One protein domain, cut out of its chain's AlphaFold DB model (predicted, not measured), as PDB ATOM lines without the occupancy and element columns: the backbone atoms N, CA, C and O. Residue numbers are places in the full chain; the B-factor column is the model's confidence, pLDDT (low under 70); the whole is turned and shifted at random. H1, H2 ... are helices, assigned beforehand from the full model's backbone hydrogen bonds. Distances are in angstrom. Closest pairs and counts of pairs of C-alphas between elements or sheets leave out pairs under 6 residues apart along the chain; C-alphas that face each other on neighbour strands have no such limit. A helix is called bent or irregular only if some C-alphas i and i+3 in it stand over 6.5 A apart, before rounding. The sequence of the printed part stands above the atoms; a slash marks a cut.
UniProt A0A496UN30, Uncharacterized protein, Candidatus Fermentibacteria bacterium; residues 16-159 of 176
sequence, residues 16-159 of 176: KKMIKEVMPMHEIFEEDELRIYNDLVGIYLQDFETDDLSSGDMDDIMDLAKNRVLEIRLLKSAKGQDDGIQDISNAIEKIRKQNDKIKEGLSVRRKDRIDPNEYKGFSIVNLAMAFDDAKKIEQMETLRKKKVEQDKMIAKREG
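This is residues 16 to 159 of the 176 residues of an uncharacterized protein of Candidatus Fermentibacteria bacterium (UniProt A0A496UN30). Helices H3, H4 and H5 run side by side in a zigzag row, and the long helix H6 starts at one end of this slab and splays away from H5, with residues 133 to 159 sticking out as an arm. Short H1 and H2 lie beside H3. The printed part has 144 residues with six named helices, H1 to H6 in chain order, and no named strand: all helix. It is loose, with a radius of gyration of the C-alphas of 19.8 A, and flat, spanning 70 by 44 by 19 A.

H6, residues 124 to 158, touches H5, residues 82 to 111, with residues 125 to 129 alone, the closest C-alphas being those of Val 125 and Lys 103, 6.1 A apart; this hairpin has a steep tilt of 40 degrees. H5 forms another hairpin with H4, residues 55 to 77, at a shallow tilt of 21 degrees; they touch, closest at C-alphas 102 and 60, 6.0 A apart. H4 touches H3, residues 31 to 45, in a third hairpin, closest at C-alphas 65 and 37, 5.4 A apart. H3 and H5 are apart. H2, residues 25 to 28, is close to H3 but not clearly touching, and H1, residues 16 to 22, is near H3. Every O i to N i+4 pair is within hydrogen-bond range in H1, H3, H4 and H6, against 24 of 26 in H5; H2 is too short for one.

H6 measures 50.7 A, from C-alpha 124 at (32.166, -9.687, 53.221) to C-alpha 158 at (61.788, -50.860, 52.233). H5 measures 43.6 A and is irregular, with C-alphas 83 and 86 7.9 A apart. H4 measures 32.7 A and H3 21.0 A. H1 begins at (13.758, -9.478, 49.695).

The printed part has no cut. The link from H5 to H6 is long. Mean pLDDT of the printed part is 78.8; residues under 70 include 16 to 27 and 115 to 122.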
ATOM      1  N   LYS A  16      14.395  -8.300  49.072       58.72
ATOM      2  CA  LYS A  16      13.758  -9.478  49.695       58.72
ATOM      3  C   LYS A  16      12.349  -9.819  49.176       58.72
ATOM      4  O   LYS A  16      11.975 -10.985  49.166       58.72
ATOM      5  N   LYS A  17      11.546  -8.821  48.793       60.03
ATOM      6  CA  LYS A  17      10.200  -9.004  48.216       60.03
ATOM      7  C   LYS A  17      10.272  -9.412  46.748       60.03
ATOM      8  O   LYS A  17       9.550 -10.320  46.367       60.03
ATOM      9  N   MET A  18      11.182  -8.817  45.972       58.94
ATOM     10  CA  MET A  18      11.384  -9.203  44.568       58.94
ATOM     11  C   MET A  18      11.866 -10.657  44.459       58.94
ATOM     12  O   MET A  18      11.353 -11.419  43.650       58.94
ATOM     13  N   ILE A  19      12.773 -11.078  45.346       57.84
ATOM     14  CA  ILE A  19      13.287 -12.457  45.392       57.84
ATOM     15  C   ILE A  19      12.182 -13.471  45.736       57.84
ATOM     16  O   ILE A  19      12.107 -14.530  45.119       57.84
ATOM     17  N   LYS A  20      11.292 -13.143  46.685       57.97
ATOM     18  CA  LYS A  20      10.161 -14.011  47.063       57.97
ATOM     19  C   LYS A  20       9.123 -14.198  45.952       57.97
ATOM     20  O   LYS A  20       8.425 -15.203  45.970       57.97
ATOM     21  N   GLU A  21       8.992 -13.236  45.040       56.75
ATOM     22  CA  GLU A  21       8.002 -13.273  43.955       56.75
ATOM     23  C   GLU A  21       8.513 -13.996  42.696       56.75
ATOM     24  O   GLU A  21       7.705 -14.523  41.937       56.75
ATOM     25  N   VAL A  22       9.832 -14.036  42.469       55.56
ATOM     26  CA  VAL A  22      10.427 -14.529  41.209       55.56
ATOM     27  C   VAL A  22      10.878 -15.992  41.279       55.56
ATOM     28  O   VAL A  22      10.857 -16.677  40.258       55.56
ATOM     29  N   MET A  23      11.245 -16.507  42.457       58.44
ATOM     30  CA  MET A  23      11.627 -17.915  42.624       58.44
ATOM     31  C   MET A  23      10.732 -18.625  43.650       58.44
ATOM     32  O   MET A  23      10.669 -18.181  44.802       58.44
ATOM     33  N   PRO A  24      10.098 -19.764  43.303       62.75
ATOM     34  CA  PRO A  24       9.356 -20.586  44.255       62.75
ATOM     35  C   PRO A  24      10.329 -21.374  45.150       62.75
ATOM     36  O   PRO A  24      10.443 -22.591  45.090       62.75
ATOM     37  N   MET A  25      11.069 -20.672  46.011       63.97
ATOM     38  CA  MET A  25      12.124 -21.266  46.847       63.97
ATOM     39  C   MET A  25      11.601 -22.302  47.848       63.97
ATOM     40  O   MET A  25      12.349 -23.176  48.272       63.97
ATOM     41  N   HIS A  26      10.313 -22.228  48.183       60.91
ATOM     42  CA  HIS A  26       9.605 -23.192  49.023       60.91
ATOM     43  C   HIS A  26       9.394 -24.555  48.342       60.91
ATOM     44  O   HIS A  26       9.100 -25.527  49.025       60.91
ATOM     45  N   GLU A  27       9.553 -24.637  47.018       65.44
ATOM     46  CA  GLU A  27       9.520 -25.901  46.272       65.44
ATOM     47  C   GLU A  27      10.916 -26.544  46.164       65.44
ATOM     48  O   GLU A  27      11.034 -27.726  45.855       65.44
ATOM     49  N   ILE A  28      11.982 -25.770  46.407       71.25
ATOM     50  CA  ILE A  28      13.378 -26.175  46.168       71.25
ATOM     51  C   ILE A  28      14.109 -26.493  47.477       71.25
ATOM     52  O   ILE A  28      14.973 -27.379  47.495       71.25
ATOM     53  N   PHE A  29      13.797 -25.771  48.554       80.88
ATOM     54  CA  PHE A  29      14.470 -25.868  49.847       80.88
ATOM     55  C   PHE A  29      13.528 -26.314  50.957       80.88
ATOM     56  O   PHE A  29      12.376 -25.886  51.021       80.88
ATOM     57  N   GLU A  30      14.065 -27.128  51.863       86.19
ATOM     58  CA  GLU A  30      13.440 -27.399  53.154       86.19
ATOM     59  C   GLU A  30      13.420 -26.125  54.017       86.19
ATOM     60  O   GLU A  30      14.087 -25.128  53.729       86.19
ATOM     61  N   GLU A  31      12.626 -26.116  55.086       84.00
ATOM     62  CA  GLU A  31      12.419 -24.910  55.898       84.00
ATOM     63  C   GLU A  31      13.712 -24.423  56.586       84.00
ATOM     64  O   GLU A  31      13.972 -23.217  56.659       84.00
ATOM     65  N   ASP A  32      14.567 -25.350  57.032       85.88
ATOM     66  CA  ASP A  32      15.881 -25.050  57.613       85.88
ATOM     67  C   ASP A  32      16.849 -24.483  56.561       85.88
ATOM     68  O   ASP A  32      17.534 -23.485  56.798       85.88
ATOM     69  N   GLU A  33      16.865 -25.077  55.374       86.62
ATOM     70  CA  GLU A  33      17.661 -24.643  54.230       86.62
ATOM     71  C   GLU A  33      17.234 -23.266  53.716       86.62
ATOM     72  O   GLU A  33      18.082 -22.417  53.428       86.62
ATOM     73  N   LEU A  34      15.928 -23.005  53.660       85.69
ATOM     74  CA  LEU A  34      15.374 -21.718  53.258       85.69
ATOM     75  C   LEU A  34      15.757 -20.619  54.254       85.69
ATOM     76  O   LEU A  34      16.026 -19.482  53.854       85.69
ATOM     77  N   ARG A  35      15.810 -20.938  55.551       86.69
ATOM     78  CA  ARG A  35      16.304 -20.004  56.565       86.69
ATOM     79  C   ARG A  35      17.777 -19.670  56.331       86.69
ATOM     80  O   ARG A  35      18.108 -18.490  56.244       86.69
ATOM     81  N   ILE A  36      18.627 -20.683  56.142       86.62
ATOM     82  CA  ILE A  36      20.057 -20.492  55.846       86.62
ATOM     83  C   ILE A  36      20.236 -19.646  54.580       86.62
ATOM     84  O   ILE A  36      21.018 -18.698  54.579       86.62
ATOM     85  N   TYR A  37      19.489 -19.949  53.517       88.31
ATOM     86  CA  TYR A  37      19.515 -19.186  52.273       88.31
ATOM     87  C   TYR A  37      19.216 -17.699  52.507       88.31
ATOM     88  O   TYR A  37      19.990 -16.834  52.096       88.31
ATOM     89  N   ASN A  38      18.113 -17.390  53.194       85.62
ATOM     90  CA  ASN A  38      17.706 -16.007  53.449       85.62
ATOM     91  C   ASN A  38      18.708 -15.253  54.331       85.62
ATOM     92  O   ASN A  38      18.939 -14.061  54.105       85.62
ATOM     93  N   ASP A  39      19.298 -15.933  55.315       87.62
ATOM     94  CA  ASP A  39      20.322 -15.357  56.183       87.62
ATOM     95  C   ASP A  39      21.589 -15.029  55.378       87.62
ATOM     96  O   ASP A  39      22.104 -13.917  55.476       87.62
ATOM     97  N   LEU A  40      22.040 -15.940  54.507       86.50
ATOM     98  CA  LEU A  40      23.197 -15.723  53.632       86.50
ATOM     99  C   LEU A  40      22.977 -14.572  52.649       86.50
ATOM    100  O   LEU A  40      23.830 -13.693  52.545       86.50
ATOM    101  N   VAL A  41      21.827 -14.533  51.968       87.44
ATOM    102  CA  VAL A  41      21.470 -13.407  51.090       87.44
ATOM    103  C   VAL A  41      21.451 -12.105  51.889       87.44
ATOM    104  O   VAL A  41      21.981 -11.094  51.441       87.44
ATOM    105  N   GLY A  42      20.881 -12.122  53.096       84.50
ATOM    106  CA  GLY A  42      20.864 -10.969  53.989       84.50
ATOM    107  C   GLY A  42      22.263 -10.459  54.330       84.50
ATOM    108  O   GLY A  42      22.484  -9.256  54.261       84.50
ATOM    109  N   ILE A  43      23.189 -11.361  54.660       85.62
ATOM    110  CA  ILE A  43      24.589 -11.041  54.969       85.62
ATOM    111  C   ILE A  43      25.280 -10.428  53.749       85.62
ATOM    112  O   ILE A  43      25.838  -9.343  53.852       85.62
ATOM    113  N   TYR A  44      25.197 -11.064  52.579       83.88
ATOM    114  CA  TYR A  44      25.833 -10.542  51.367       83.88
ATOM    115  C   TYR A  44      25.232  -9.218  50.884       83.88
ATOM    116  O   TYR A  44      25.937  -8.423  50.280       83.88
ATOM    117  N   LEU A  45      23.955  -8.943  51.157       83.69
ATOM    118  CA  LEU A  45      23.337  -7.661  50.810       83.69
ATOM    119  C   LEU A  45      23.754  -6.509  51.736       83.69
ATOM    120  O   LEU A  45      23.606  -5.360  51.337       83.69
ATOM    121  N   GLN A  46      24.284  -6.774  52.938       82.00
ATOM    122  CA  GLN A  46      24.794  -5.712  53.830       82.00
ATOM    123  C   GLN A  46      25.991  -4.969  53.232       82.00
ATOM    124  O   GLN A  46      26.271  -3.836  53.610       82.00
ATOM    125  N   ASP A  47      26.682  -5.613  52.299       71.06
ATOM    126  CA  ASP A  47      27.834  -5.071  51.596       71.06
ATOM    127  C   ASP A  47      27.488  -4.003  50.550       71.06
ATOM    128  O   ASP A  47      28.392  -3.319  50.065       71.06
ATOM    129  N   PHE A  48      26.211  -3.879  50.181       72.50
ATOM    130  CA  PHE A  48      25.760  -3.027  49.087       72.50
ATOM    131  C   PHE A  48      24.814  -1.942  49.597       72.50
ATOM    132  O   PHE A  48      23.824  -2.215  50.278       72.50
ATOM    133  N   GLU A  49      25.087  -0.700  49.206       69.00
ATOM    134  CA  GLU A  49      24.108   0.372  49.331       69.00
ATOM    135  C   GLU A  49      22.965   0.130  48.338       69.00
ATOM    136  O   GLU A  49      23.150  -0.442  47.262       69.00
ATOM    137  N   THR A  50      21.744   0.522  48.707       64.00
ATOM    138  CA  THR A  50      20.527   0.130  47.970       64.00
ATOM    139  C   THR A  50      20.491   0.671  46.536       64.00
ATOM    140  O   THR A  50      19.784   0.118  45.693       64.00
ATOM    141  N   ASP A  51      21.260   1.724  46.255       65.06
ATOM    142  CA  ASP A  51      21.380   2.340  44.933       65.06
ATOM    143  C   ASP A  51      22.551   1.800  44.091       65.06
ATOM    144  O   ASP A  51      22.525   1.951  42.870       65.06
ATOM    145  N   ASP A  52      23.500   1.079  44.699       69.38
ATOM    146  CA  ASP A  52      24.667   0.487  44.022       69.38
ATOM    147  C   ASP A  52      24.470  -0.985  43.636       69.38
ATOM    148  O   ASP A  52      25.327  -1.594  42.985       69.38
ATOM    149  N   LEU A  53      23.343  -1.575  44.035       77.12
ATOM    150  CA  LEU A  53      23.029  -2.976  43.792       77.12
ATOM    151  C   LEU A  53      22.453  -3.167  42.381       77.12
ATOM    152  O   LEU A  53      21.293  -2.842  42.111       77.12
ATOM    153  N   SER A  54      23.253  -3.725  41.469       82.75
ATOM    154  CA  SER A  54      22.780  -4.077  40.125       82.75
ATOM    155  C   SER A  54      22.043  -5.419  40.128       82.75
ATOM    156  O   SER A  54      22.257  -6.249  41.011       82.75
ATOM    157  N   SER A  55      21.201  -5.670  39.122       81.94
ATOM    158  CA  SER A  55      20.524  -6.969  38.974       81.94
ATOM    159  C   SER A  55      21.518  -8.133  38.887       81.94
ATOM    160  O   SER A  55      21.285  -9.167  39.494       81.94
ATOM    161  N   GLY A  56      22.660  -7.935  38.219       84.44
ATOM    162  CA  GLY A  56      23.706  -8.958  38.132       84.44
ATOM    163  C   GLY A  56      24.381  -9.247  39.474       84.44
ATOM    164  O   GLY A  56      24.749 -10.384  39.737       84.44
ATOM    165  N   ASP A  57      24.496  -8.253  40.361       84.50
ATOM    166  CA  ASP A  57      24.998  -8.496  41.719       84.50
ATOM    167  C   ASP A  57      23.975  -9.265  42.557       84.50
ATOM    168  O   ASP A  57      24.352 -10.121  43.351       84.50
ATOM    169  N   MET A  58      22.681  -8.994  42.363       83.81
ATOM    170  CA  MET A  58      21.617  -9.750  43.025       83.81
ATOM    171  C   MET A  58      21.634 -11.216  42.595       83.81
ATOM    172  O   MET A  58      21.587 -12.085  43.463       83.81
ATOM    173  N   ASP A  59      21.730 -11.484  41.292       86.94
ATOM    174  CA  ASP A  59      21.791 -12.846  40.752       86.94
ATOM    175  C   ASP A  59      22.998 -13.604  41.317       86.94
ATOM    176  O   ASP A  59      22.842 -14.683  41.888       86.94
ATOM    177  N   ASP A  60      24.173 -12.976  41.300       89.44
ATOM    178  CA  ASP A  60      25.403 -13.549  41.842       89.44
ATOM    179  C   ASP A  60      25.310 -13.835  43.358       89.44
ATOM    180  O   ASP A  60      25.734 -14.891  43.832       89.44
ATOM    181  N   ILE A  61      24.718 -12.931  44.148       89.00
ATOM    182  CA  ILE A  61      24.502 -13.136  45.593       89.00
ATOM    183  C   ILE A  61      23.520 -14.284  45.852       89.00
ATOM    184  O   ILE A  61      23.736 -15.104  46.753       89.00
ATOM    185  N   MET A  62      22.435 -14.346  45.079       88.12
ATOM    186  CA  MET A  62      21.456 -15.423  45.181       88.12
ATOM    187  C   MET A  62      22.083 -16.770  44.828       88.12
ATOM    188  O   MET A  62      21.849 -17.748  45.544       88.12
ATOM    189  N   ASP A  63      22.915 -16.817  43.789       90.44
ATOM    190  CA  ASP A  63      23.621 -18.024  43.375       90.44
ATOM    191  C   ASP A  63      24.655 -18.463  44.415       90.44
ATOM    192  O   ASP A  63      24.706 -19.649  44.743       90.44
ATOM    193  N   LEU A  64      25.398 -17.538  45.036       90.12
ATOM    194  CA  LEU A  64      26.292 -17.867  46.155       90.12
ATOM    195  C   LEU A  64      25.538 -18.505  47.326       90.12
ATOM    196  O   LEU A  64      25.961 -19.540  47.855       90.12
ATOM    197  N   ALA A  65      24.412 -17.911  47.728       89.38
ATOM    198  CA  ALA A  65      23.603 -18.430  48.824       89.38
ATOM    199  C   ALA A  65      22.999 -19.803  48.485       89.38
ATOM    200  O   ALA A  65      23.050 -20.726  49.302       89.38
ATOM    201  N   LYS A  66      22.484 -19.974  47.263       90.62
ATOM    202  CA  LYS A  66      21.943 -21.246  46.765       90.62
ATOM    203  C   LYS A  66      23.010 -22.335  46.728       90.62
ATOM    204  O   LYS A  66      22.793 -23.424  47.255       90.62
ATOM    205  N   ASN A  67      24.174 -22.037  46.163       92.56
ATOM    206  CA  ASN A  67      25.294 -22.964  46.067       92.56
ATOM    207  C   ASN A  67      25.769 -23.430  47.442       92.56
ATOM    208  O   ASN A  67      26.095 -24.604  47.616       92.56
ATOM    209  N   ARG A  68      25.754 -22.542  48.443       89.88
ATOM    210  CA  ARG A  68      26.110 -22.908  49.815       89.88
ATOM    211  C   ARG A  68      25.109 -23.876  50.444       89.88
ATOM    212  O   ARG A  68      25.523 -24.829  51.102       89.88
ATOM    213  N   VAL A  69      23.813 -23.660  50.232       90.31
ATOM    214  CA  VAL A  69      22.767 -24.583  50.702       90.31
ATOM    215  C   VAL A  69      22.891 -25.943  50.014       90.31
ATOM    216  O   VAL A  69      22.865 -26.972  50.686       90.31
ATOM    217  N   LEU A  70      23.129 -25.962  48.699       89.62
ATOM    218  CA  LEU A  70      23.346 -27.202  47.947       89.62
ATOM    219  C   LEU A  70      24.593 -27.962  48.414       89.62
ATOM    220  O   LEU A  70      24.545 -29.183  48.540       89.62
ATOM    221  N   GLU A  71      25.689 -27.266  48.727       89.62
ATOM    222  CA  GLU A  71      26.886 -27.891  49.304       89.62
ATOM    223  C   GLU A  71      26.572 -28.559  50.651       89.62
ATOM    224  O   GLU A  71      26.956 -29.706  50.871       89.62
ATOM    225  N   ILE A  72      25.835 -27.880  51.540       88.81
ATOM    226  CA  ILE A  72      25.411 -28.452  52.828       88.81
ATOM    227  C   ILE A  72      24.540 -29.691  52.604       88.81
ATOM    228  O   ILE A  72      24.751 -30.706  53.267       88.81
ATOM    229  N   ARG A  73      23.594 -29.634  51.661       88.50
ATOM    230  CA  ARG A  73      22.724 -30.764  51.321       88.50
ATOM    231  C   ARG A  73      23.524 -31.967  50.820       88.50
ATOM    232  O   ARG A  73      23.320 -33.072  51.311       88.50
ATOM    233  N   LEU A  74      24.473 -31.746  49.911       88.62
ATOM    234  CA  LEU A  74      25.356 -32.794  49.391       88.62
ATOM    235  C   LEU A  74      26.227 -33.415  50.493       88.62
ATOM    236  O   LEU A  74      26.402 -34.630  50.551       88.62
ATOM    237  N   LEU A  75      26.746 -32.598  51.413       86.56
ATOM    238  CA  LEU A  75      27.506 -33.093  52.563       86.56
ATOM    239  C   LEU A  75      26.628 -33.888  53.541       86.56
ATOM    240  O   LEU A  75      27.082 -34.897  54.080       86.56
ATOM    241  N   LYS A  76      25.373 -33.466  53.757       86.81
ATOM    242  CA  LYS A  76      24.391 -34.227  54.544       86.81
ATOM    243  C   LYS A  76      24.108 -35.585  53.886       86.81
ATOM    244  O   LYS A  76      24.091 -36.582  54.599       86.81
ATOM    245  N   SER A  77      23.942 -35.642  52.560       83.62
ATOM    246  CA  SER A  77      23.673 -36.899  51.840       83.62
ATOM    247  C   SER A  77      24.880 -37.837  51.771       83.62
ATOM    248  O   SER A  77      24.702 -39.047  51.784       83.62
ATOM    249  N   ALA A  78      26.106 -37.303  51.757       81.94
ATOM    250  CA  ALA A  78      27.330 -38.110  51.802       81.94
ATOM    251  C   ALA A  78      27.530 -38.837  53.146       81.94
ATOM    252  O   ALA A  78      28.356 -39.744  53.256       81.94
ATOM    253  N   LYS A  79      26.809 -38.438  54.201       79.06
ATOM    254  CA  LYS A  79      26.954 -39.034  55.528       79.06
ATOM    255  C   LYS A  79      26.366 -40.449  55.544       79.06
ATOM    256  O   LYS A  79      25.155 -40.619  55.628       79.06
ATOM    257  N   GLY A  80      27.241 -41.453  55.553       69.81
ATOM    258  CA  GLY A  80      26.858 -42.865  55.668       69.81
ATOM    259  C   GLY A  80      26.607 -43.573  54.336       69.81
ATOM    260  O   GLY A  80      26.056 -44.669  54.344       69.81
ATOM    261  N   GLN A  81      26.998 -42.967  53.212       70.62
ATOM    262  CA  GLN A  81      26.968 -43.592  51.889       70.62
ATOM    263  C   GLN A  81      28.376 -43.581  51.296       70.62
ATOM    264  O   GLN A  81      28.832 -42.528  50.861       70.62
ATOM    265  N   ASP A  82      29.049 -44.734  51.262       69.25
ATOM    266  CA  ASP A  82      30.389 -44.854  50.666       69.25
ATOM    267  C   ASP A  82      30.333 -44.848  49.123       69.25
ATOM    268  O   ASP A  82      31.177 -44.232  48.469       69.25
ATOM    269  N   ASP A  83      29.265 -45.405  48.540       66.31
ATOM    270  CA  ASP A  83      29.105 -45.625  47.089       66.31
ATOM    271  C   ASP A  83      28.760 -44.367  46.259       66.31
ATOM    272  O   ASP A  83      28.455 -44.458  45.072       66.31
ATOM    273  N   GLY A  84      28.835 -43.168  46.838       72.50
ATOM    274  CA  GLY A  84      28.572 -41.903  46.132       72.50
ATOM    275  C   GLY A  84      29.522 -40.766  46.498       72.50
ATOM    276  O   GLY A  84      29.374 -39.647  46.001       72.50
ATOM    277  N   ILE A  85      30.512 -41.023  47.361       82.62
ATOM    278  CA  ILE A  85      31.393 -39.979  47.909       82.62
ATOM    279  C   ILE A  85      32.184 -39.286  46.802       82.62
ATOM    280  O   ILE A  85      32.375 -38.069  46.853       82.62
ATOM    281  N   GLN A  86      32.634 -40.034  45.793       84.31
ATOM    282  CA  GLN A  86      33.420 -39.477  44.697       84.31
ATOM    283  C   GLN A  86      32.591 -38.514  43.836       84.31
ATOM    284  O   GLN A  86      33.045 -37.407  43.542       84.31
ATOM    285  N   ASP A  87      31.356 -38.882  43.497       84.88
ATOM    286  CA  ASP A  87      30.464 -38.034  42.703       84.88
ATOM    287  C   ASP A  87      30.018 -36.794  43.475       84.88
ATOM    288  O   ASP A  87      30.030 -35.685  42.931       84.88
ATOM    289  N   ILE A  88      29.715 -36.951  44.765       86.19
ATOM    290  CA  ILE A  88      29.402 -35.831  45.656       86.19
ATOM    291  C   ILE A  88      30.606 -34.888  45.775       86.19
ATOM    292  O   ILE A  88      30.449 -33.673  45.658       86.19
ATOM    293  N   SER A  89      31.819 -35.424  45.925       86.50
ATOM    294  CA  SER A  89      33.048 -34.622  45.978       86.50
ATOM    295  C   SER A  89      33.269 -33.840  44.682       86.50
ATOM    296  O   SER A  89      33.532 -32.637  44.726       86.50
ATOM    297  N   ASN A  90      33.077 -34.484  43.528       88.62
ATOM    298  CA  ASN A  90      33.173 -33.840  42.219       88.62
ATOM    299  C   ASN A  90      32.119 -32.731  42.044       88.62
ATOM    300  O   ASN A  90      32.413 -31.669  41.488       88.62
ATOM    301  N   ALA A  91      30.889 -32.957  42.512       88.94
ATOM    302  CA  ALA A  91      29.823 -31.959  42.482       88.94
ATOM    303  C   ALA A  91      30.152 -30.754  43.379       88.94
ATOM    304  O   ALA A  91      30.045 -29.612  42.931       88.94
ATOM    305  N   ILE A  92      30.634 -30.995  44.602       89.94
ATOM    306  CA  ILE A  92      31.075 -29.943  45.528       89.94
ATOM    307  C   ILE A  92      32.224 -29.134  44.920       89.94
ATOM    308  O   ILE A  92      32.222 -27.906  44.998       89.94
ATOM    309  N   GLU A  93      33.191 -29.780  44.269       89.62
ATOM    310  CA  GLU A  93      34.301 -29.070  43.633       89.62
ATOM    311  C   GLU A  93      33.824 -28.162  42.489       89.62
ATOM    312  O   GLU A  93      34.281 -27.022  42.368       89.62
ATOM    313  N   LYS A  94      32.861 -28.622  41.678       92.00
ATOM    314  CA  LYS A  94      32.231 -27.788  40.640       92.00
ATOM    315  C   LYS A  94      31.529 -26.573  41.248       92.00
ATOM    316  O   LYS A  94      31.744 -25.464  40.760       92.00
ATOM    317  N   ILE A  95      30.766 -26.770  42.325       91.50
ATOM    318  CA  ILE A  95      30.088 -25.688  43.053       91.50
ATOM    319  C   ILE A  95      31.109 -24.671  43.580       91.50
ATOM    320  O   ILE A  95      30.943 -23.468  43.396       91.50
ATOM    321  N   ARG A  96      32.213 -25.132  44.177       90.19
ATOM    322  CA  ARG A  96      33.269 -24.241  44.687       90.19
ATOM    323  C   ARG A  96      33.937 -23.434  43.577       90.19
ATOM    324  O   ARG A  96      34.096 -22.230  43.727       90.19
ATOM    325  N   LYS A  97      34.253 -24.056  42.438       91.12
ATOM    326  CA  LYS A  97      34.814 -23.349  41.272       91.12
ATOM    327  C   LYS A  97      33.857 -22.298  40.711       91.12
ATOM    328  O   LYS A  97      34.307 -21.253  40.250       91.12
ATOM    329  N   GLN A  98      32.553 -22.570  40.717       91.75
ATOM    330  CA  GLN A  98      31.543 -21.580  40.338       91.75
ATOM    331  C   GLN A  98      31.506 -20.428  41.345       91.75
ATOM    332  O   GLN A  98      31.569 -19.273  40.937       91.75
ATOM    333  N   ASN A  99      31.500 -20.732  42.645       91.56
ATOM    334  CA  ASN A  99      31.522 -19.720  43.700       91.56
ATOM    335  C   ASN A  99      32.758 -18.818  43.623       91.56
ATOM    336  O   ASN A  99      32.611 -17.611  43.765       91.56
ATOM    337  N   ASP A 100      33.946 -19.370  43.364       89.69
ATOM    338  CA  ASP A 100      35.178 -18.583  43.228       89.69
ATOM    339  C   ASP A 100      35.042 -17.542  42.098       89.69
ATOM    340  O   ASP A 100      35.332 -16.364  42.307       89.69
ATOM    341  N   LYS A 101      34.485 -17.936  40.944       91.44
ATOM    342  CA  LYS A 101      34.221 -17.020  39.818       91.44
ATOM    343  C   LYS A 101      33.198 -15.941  40.161       91.44
ATOM    344  O   LYS A 101      33.378 -14.786  39.786       91.44
ATOM    345  N   ILE A 102      32.127 -16.313  40.861       90.56
ATOM    346  CA  ILE A 102      31.080 -15.369  41.265       90.56
ATOM    347  C   ILE A 102      31.643 -14.346  42.264       90.56
ATOM    348  O   ILE A 102      31.439 -13.143  42.104       90.56
ATOM    349  N   LYS A 103      32.409 -14.800  43.267       89.25
ATOM    350  CA  LYS A 103      33.064 -13.924  44.254       89.25
ATOM    351  C   LYS A 103      34.054 -12.965  43.597       89.25
ATOM    352  O   LYS A 103      34.060 -11.783  43.931       89.25
ATOM    353  N   GLU A 104      34.855 -13.452  42.651       87.00
ATOM    354  CA  GLU A 104      35.782 -12.621  41.882       87.00
ATOM    355  C   GLU A 104      35.028 -11.565  41.060       87.00
ATOM    356  O   GLU A 104      35.349 -10.379  41.147       87.00
ATOM    357  N   GLY A 105      33.969 -11.963  40.347       86.25
ATOM    358  CA  GLY A 105      33.117 -11.052  39.580       86.25
ATOM    359  C   GLY A 105      32.481  -9.959  40.441       86.25
ATOM    360  O   GLY A 105      32.560  -8.778  40.096       86.25
ATOM    361  N   LEU A 106      31.919 -10.329  41.596       84.75
ATOM    362  CA  LEU A 106      31.375  -9.382  42.575       84.75
ATOM    363  C   LEU A 106      32.455  -8.438  43.117       84.75
ATOM    364  O   LEU A 106      32.223  -7.235  43.214       84.75
ATOM    365  N   SER A 107      33.640  -8.956  43.456       83.81
ATOM    366  CA  SER A 107      34.745  -8.145  43.982       83.81
ATOM    367  C   SER A 107      35.236  -7.123  42.955       83.81
ATOM    368  O   SER A 107      35.408  -5.955  43.297       83.81
ATOM    369  N   VAL A 108      35.406  -7.526  41.690       84.25
ATOM    370  CA  VAL A 108      35.833  -6.632  40.601       84.25
ATOM    371  C   VAL A 108      34.796  -5.539  40.360       84.25
ATOM    372  O   VAL A 108      35.127  -4.359  40.462       84.25
ATOM    373  N   ARG A 109      33.523  -5.904  40.150       84.12
ATOM    374  CA  ARG A 109      32.456  -4.915  39.911       84.12
ATOM    375  C   ARG A 109      32.273  -3.963  41.087       84.12
ATOM    376  O   ARG A 109      31.923  -2.806  40.878       84.12
ATOM    377  N   ARG A 110      32.505  -4.433  42.315       78.12
ATOM    378  CA  ARG A 110      32.461  -3.585  43.507       78.12
ATOM    379  C   ARG A 110      33.658  -2.635  43.567       78.12
ATOM    380  O   ARG A 110      33.458  -1.460  43.847       78.12
ATOM    381  N   LYS A 111      34.879  -3.099  43.278       78.62
ATOM    382  CA  LYS A 111      36.075  -2.236  43.212       78.62
ATOM    383  C   LYS A 111      35.914  -1.107  42.196       78.62
ATOM    384  O   LYS A 111      36.303   0.010  42.505       78.62
ATOM    385  N   ASP A 112      35.286  -1.377  41.054       76.88
ATOM    386  CA  ASP A 112      35.020  -0.362  40.023       76.88
ATOM    387  C   ASP A 112      34.026   0.726  40.475       76.88
ATOM    388  O   ASP A 112      33.965   1.795  39.868       76.88
ATOM    389  N   ARG A 113      33.233   0.462  41.524       75.94
ATOM    390  CA  ARG A 113      32.201   1.371  42.053       75.94
ATOM    391  C   ARG A 113      32.581   2.040  43.376       75.94
ATOM    392  O   ARG A 113      31.917   2.990  43.771       75.94
ATOM    393  N   ILE A 114      33.614   1.561  44.072       71.50
ATOM    394  CA  ILE A 114      34.081   2.167  45.327       71.50
ATOM    395  C   ILE A 114      34.962   3.380  45.007       71.50
ATOM    396  O   ILE A 114      35.987   3.245  44.340       71.50
ATOM    397  N   ASP A 115      34.601   4.550  45.540       64.69
ATOM    398  CA  ASP A 115      35.478   5.724  45.532       64.69
ATOM    399  C   ASP A 115      36.720   5.439  46.406       64.69
ATOM    400  O   ASP A 115      36.565   5.108  47.586       64.69
ATOM    401  N   PRO A 116      37.954   5.577  45.880       65.38
ATOM    402  CA  PRO A 116      39.190   5.381  46.644       65.38
ATOM    403  C   PRO A 116      39.311   6.243  47.910       65.38
ATOM    404  O   PRO A 116      40.125   5.928  48.779       65.38
ATOM    405  N   ASN A 117      38.545   7.335  48.007       63.78
ATOM    406  CA  ASN A 117      38.550   8.245  49.153       63.78
ATOM    407  C   ASN A 117      37.554   7.850  50.254       63.78
ATOM    408  O   ASN A 117      37.637   8.373  51.367       63.78
ATOM    409  N   GLU A 118      36.626   6.931  49.979       63.09
ATOM    410  CA  GLU A 118      35.739   6.367  50.991       63.09
ATOM    411  C   GLU A 118      36.380   5.106  51.596       63.09
ATOM    412  O   GLU A 118      36.804   4.195  50.887       63.09
ATOM    413  N   TYR A 119      36.427   5.006  52.930       54.62
ATOM    414  CA  TYR A 119      36.913   3.823  53.666       54.62
ATOM    415  C   TYR A 119      35.947   2.615  53.548       54.62
ATOM    416  O   TYR A 119      35.568   1.998  54.540       54.62
ATOM    417  N   LYS A 120      35.546   2.245  52.326       61.44
ATOM    418  CA  LYS A 120      34.663   1.108  51.993       61.44
ATOM    419  C   LYS A 120      35.437  -0.113  51.466       61.44
ATOM    420  O   LYS A 120      34.880  -0.970  50.784       61.44
ATOM    421  N   GLY A 121      36.734  -0.202  51.769       57.97
ATOM    422  CA  GLY A 121      37.664  -1.132  51.115       57.97
ATOM    423  C   GLY A 121      37.498  -2.625  51.440       57.97
ATOM    424  O   GLY A 121      38.002  -3.461  50.688       57.97
ATOM    425  N   PHE A 122      36.801  -2.997  52.522       66.06
ATOM    426  CA  PHE A 122      36.631  -4.402  52.918       66.06
ATOM    427  C   PHE A 122      35.174  -4.868  52.816       66.06
ATOM    428  O   PHE A 122      34.289  -4.367  53.499       66.06
ATOM    429  N   SER A 123      34.972  -5.855  51.944       74.12
ATOM    430  CA  SER A 123      33.710  -6.531  51.637       74.12
ATOM    431  C   SER A 123      33.618  -7.867  52.376       74.12
ATOM    432  O   SER A 123      34.640  -8.543  52.523       74.12
ATOM    433  N   ILE A 124      32.420  -8.312  52.756       80.44
ATOM    434  CA  ILE A 124      32.166  -9.687  53.221       80.44
ATOM    435  C   ILE A 124      32.565 -10.690  52.134       80.44
ATOM    436  O   ILE A 124      33.114 -11.746  52.447       80.44
ATOM    437  N   VAL A 125      32.393 -10.352  50.852       77.62
ATOM    438  CA  VAL A 125      32.904 -11.174  49.737       77.62
ATOM    439  C   VAL A 125      34.433 -11.292  49.789       77.62
ATOM    440  O   VAL A 125      34.957 -12.398  49.667       77.62
ATOM    441  N   ASN A 126      35.153 -10.192  50.050       78.38
ATOM    442  CA  ASN A 126      36.620 -10.213  50.175       78.38
ATOM    443  C   ASN A 126      37.057 -11.041  51.393       78.38
ATOM    444  O   ASN A 126      38.021 -11.800  51.308       78.38
ATOM    445  N   LEU A 127      36.331 -10.933  52.512       81.00
ATOM    446  CA  LEU A 127      36.575 -11.741  53.705       81.00
ATOM    447  C   LEU A 127      36.347 -13.234  53.430       81.00
ATOM    448  O   LEU A 127      37.153 -14.063  53.844       81.00
ATOM    449  N   ALA A 128      35.283 -13.577  52.701       81.31
ATOM    450  CA  ALA A 128      34.981 -14.953  52.328       81.31
ATOM    451  C   ALA A 128      36.047 -15.544  51.393       81.31
ATOM    452  O   ALA A 128      36.424 -16.697  51.573       81.31
ATOM    453  N   MET A 129      36.553 -14.769  50.427       81.44
ATOM    454  CA  MET A 129      37.673 -15.192  49.573       81.44
ATOM    455  C   MET A 129      38.943 -15.429  50.396       81.44
ATOM    456  O   MET A 129      39.537 -16.499  50.311       81.44
ATOM    457  N   ALA A 130      39.313 -14.475  51.257       79.06
ATOM    458  CA  ALA A 130      40.501 -14.594  52.101       79.06
ATOM    459  C   ALA A 130      40.422 -15.798  53.058       79.06
ATOM    460  O   ALA A 130      41.417 -16.489  53.277       79.06
ATOM    461  N   PHE A 131      39.238 -16.069  53.613       83.94
ATOM    462  CA  PHE A 131      39.002 -17.244  54.447       83.94
ATOM    463  C   PHE A 131      39.161 -18.552  53.661       83.94
ATOM    464  O   PHE A 131      39.819 -19.477  54.142       83.94
ATOM    465  N   ASP A 132      38.594 -18.630  52.455       79.56
ATOM    466  CA  ASP A 132      38.699 -19.821  51.609       79.56
ATOM    467  C   ASP A 132      40.148 -20.082  51.182       79.56
ATOM    468  O   ASP A 132      40.604 -21.227  51.224       79.56
ATOM    469  N   ASP A 133      40.902 -19.034  50.844       81.81
ATOM    470  CA  ASP A 133      42.322 -19.133  50.503       81.81
ATOM    471  C   ASP A 133      43.154 -19.610  51.698       81.81
ATOM    472  O   ASP A 133      43.951 -20.544  51.569       81.81
ATOM    473  N   ALA A 134      42.917 -19.047  52.887       80.88
ATOM    474  CA  ALA A 134      43.565 -19.498  54.116       80.88
ATOM    475  C   ALA A 134      43.265 -20.979  54.407       80.88
ATOM    476  O   ALA A 134      44.168 -21.749  54.746       80.88
ATOM    477  N   LYS A 135      42.013 -21.414  54.214       83.38
ATOM    478  CA  LYS A 135      41.611 -22.816  54.390       83.38
ATOM    479  C   LYS A 135      42.240 -23.748  53.358       83.38
ATOM    480  O   LYS A 135      42.658 -24.848  53.722       83.38
ATOM    481  N   LYS A 136      42.349 -23.327  52.094       80.00
ATOM    482  CA  LYS A 136      43.059 -24.082  51.045       80.00
ATOM    483  C   LYS A 136      44.534 -24.271  51.418       80.00
ATOM    484  O   LYS A 136      45.049 -25.382  51.300       80.00
ATOM    485  N   ILE A 137      45.198 -23.227  51.919       80.25
ATOM    486  CA  ILE A 137      46.597 -23.300  52.378       80.25
ATOM    487  C   ILE A 137      46.743 -24.303  53.530       80.25
ATOM    488  O   ILE A 137      47.577 -25.205  53.450       80.25
ATOM    489  N   GLU A 138      45.887 -24.219  54.551       80.94
ATOM    490  CA  GLU A 138      45.887 -25.148  55.692       80.94
ATOM    491  C   GLU A 138      45.707 -26.614  55.243       80.94
ATOM    492  O   GLU A 138      46.414 -27.525  55.691       80.94
ATOM    493  N   GLN A 139      44.794 -26.864  54.301       76.69
ATOM    494  CA  GLN A 139      44.574 -28.200  53.740       76.69
ATOM    495  C   GLN A 139      45.791 -28.711  52.956       76.69
ATOM    496  O   GLN A 139      46.181 -29.870  53.108       76.69
ATOM    497  N   MET A 140      46.441 -27.860  52.161       75.56
ATOM    498  CA  MET A 140      47.663 -28.239  51.445       75.56
ATOM    499  C   MET A 140      48.814 -28.571  52.402       75.56
ATOM    500  O   MET A 140      49.542 -29.541  52.180       75.56
ATOM    501  N   GLU A 141      48.968 -27.817  53.492       81.81
ATOM    502  CA  GLU A 141      49.987 -28.099  54.505       81.81
ATOM    503  C   GLU A 141      49.744 -29.427  55.224       81.81
ATOM    504  O   GLU A 141      50.683 -30.202  55.434       81.81
ATOM    505  N   THR A 142      48.494 -29.728  55.583       81.50
ATOM    506  CA  THR A 142      48.155 -31.005  56.228       81.50
ATOM    507  C   THR A 142      48.370 -32.193  55.288       81.50
ATOM    508  O   THR A 142      48.947 -33.197  55.712       81.50
ATOM    509  N   LEU A 143      48.007 -32.075  54.005       76.50
ATOM    510  CA  LEU A 143      48.303 -33.097  52.991       76.50
ATOM    511  C   LEU A 143      49.808 -33.298  52.810       76.50
ATOM    512  O   LEU A 143      50.276 -34.435  52.768       76.50
ATOM    513  N   ARG A 144      50.586 -32.211  52.766       82.38
ATOM    514  CA  ARG A 144      52.047 -32.287  52.666       82.38
ATOM    515  C   ARG A 144      52.655 -33.022  53.862       82.38
ATOM    516  O   ARG A 144      53.522 -33.868  53.664       82.38
ATOM    517  N   LYS A 145      52.188 -32.740  55.084       83.44
ATOM    518  CA  LYS A 145      52.630 -33.448  56.300       83.44
ATOM    519  C   LYS A 145      52.308 -34.943  56.227       83.44
ATOM    520  O   LYS A 145      53.207 -35.752  56.440       83.44
ATOM    521  N   LYS A 146      51.078 -35.302  55.844       80.06
ATOM    522  CA  LYS A 146      50.656 -36.704  55.686       80.06
ATOM    523  C   LYS A 146      51.452 -37.443  54.610       80.06
ATOM    524  O   LYS A 146      51.816 -38.592  54.818       80.06
ATOM    525  N   LYS A 147      51.779 -36.783  53.495       79.50
ATOM    526  CA  LYS A 147      52.614 -37.368  52.437       79.50
ATOM    527  C   LYS A 147      54.035 -37.652  52.927       79.50
ATOM    528  O   LYS A 147      54.530 -38.751  52.741       79.50
ATOM    529  N   VAL A 148      54.656 -36.705  53.635       82.50
ATOM    530  CA  VAL A 148      55.984 -36.915  54.242       82.50
ATOM    531  C   VAL A 148      55.958 -38.047  55.274       82.50
ATOM    532  O   VAL A 148      56.918 -38.804  55.387       82.50
ATOM    533  N   GLU A 149      54.882 -38.170  56.046       79.19
ATOM    534  CA  GLU A 149      54.704 -39.269  56.997       79.19
ATOM    535  C   GLU A 149      54.528 -40.621  56.291       79.19
ATOM    536  O   GLU A 149      55.166 -41.600  56.681       79.19
ATOM    537  N   GLN A 150      53.745 -40.662  55.212       75.12
ATOM    538  CA  GLN A 150      53.583 -41.836  54.359       75.12
ATOM    539  C   GLN A 150      54.913 -42.256  53.724       75.12
ATOM    540  O   GLN A 150      55.285 -43.420  53.833       75.12
ATOM    541  N   ASP A 151      55.665 -41.318  53.146       77.44
ATOM    542  CA  ASP A 151      56.975 -41.583  52.543       77.44
ATOM    543  C   ASP A 151      57.965 -42.114  53.593       77.44
ATOM    544  O   ASP A 151      58.704 -43.062  53.338       77.44
ATOM    545  N   LYS A 152      57.928 -41.582  54.824       79.19
ATOM    546  CA  LYS A 152      58.710 -42.118  55.952       79.19
ATOM    547  C   LYS A 152      58.272 -43.524  56.357       79.19
ATOM    548  O   LYS A 152      59.123 -44.327  56.733       79.19
ATOM    549  N   MET A 153      56.977 -43.835  56.327       71.62
ATOM    550  CA  MET A 153      56.486 -45.190  56.598       71.62
ATOM    551  C   MET A 153      56.869 -46.173  55.488       71.62
ATOM    552  O   MET A 153      57.233 -47.303  55.797       71.62
ATOM    553  N   ILE A 154      56.834 -45.754  54.222       69.81
ATOM    554  CA  ILE A 154      57.267 -46.568  53.079       69.81
ATOM    555  C   ILE A 154      58.778 -46.812  53.145       69.81
ATOM    556  O   ILE A 154      59.198 -47.960  53.083       69.81
ATOM    557  N   ALA A 155      59.587 -45.783  53.405       71.75
ATOM    558  CA  ALA A 155      61.032 -45.933  53.585       71.75
ATOM    559  C   ALA A 155      61.386 -46.853  54.770       71.75
ATOM    560  O   ALA A 155      62.337 -47.627  54.704       71.75
ATOM    561  N   LYS A 156      60.594 -46.832  55.853       67.69
ATOM    562  CA  LYS A 156      60.719 -47.805  56.954       67.69
ATOM    563  C   LYS A 156      60.336 -49.233  56.540       67.69
ATOM    564  O   LYS A 156      60.830 -50.176  57.147       67.69
ATOM    565  N   ARG A 157      59.470 -49.400  55.534       59.34
ATOM    566  CA  ARG A 157      59.062 -50.700  54.977       59.34
ATOM    567  C   ARG A 157      60.022 -51.241  53.916       59.34
ATOM    568  O   ARG A 157      60.108 -52.452  53.786       59.34
ATOM    569  N   GLU A 158      60.776 -50.403  53.207       57.44
ATOM    570  CA  GLU A 158      61.788 -50.860  52.233       57.44
ATOM    571  C   GLU A 158      62.942 -51.653  52.883       57.44
ATOM    572  O   GLU A 158      63.605 -52.439  52.212       57.44
ATOM    573  N   GLY A 159      63.149 -51.509  54.199       50.72
ATOM    574  CA  GLY A 159      64.036 -52.362  55.004       50.72
ATOM    575  C   GLY A 159      63.336 -53.526  55.724       50.72
ATOM    576  O   GLY A 159      63.996 -54.286  56.430       50.72
TER     577      GLY A 159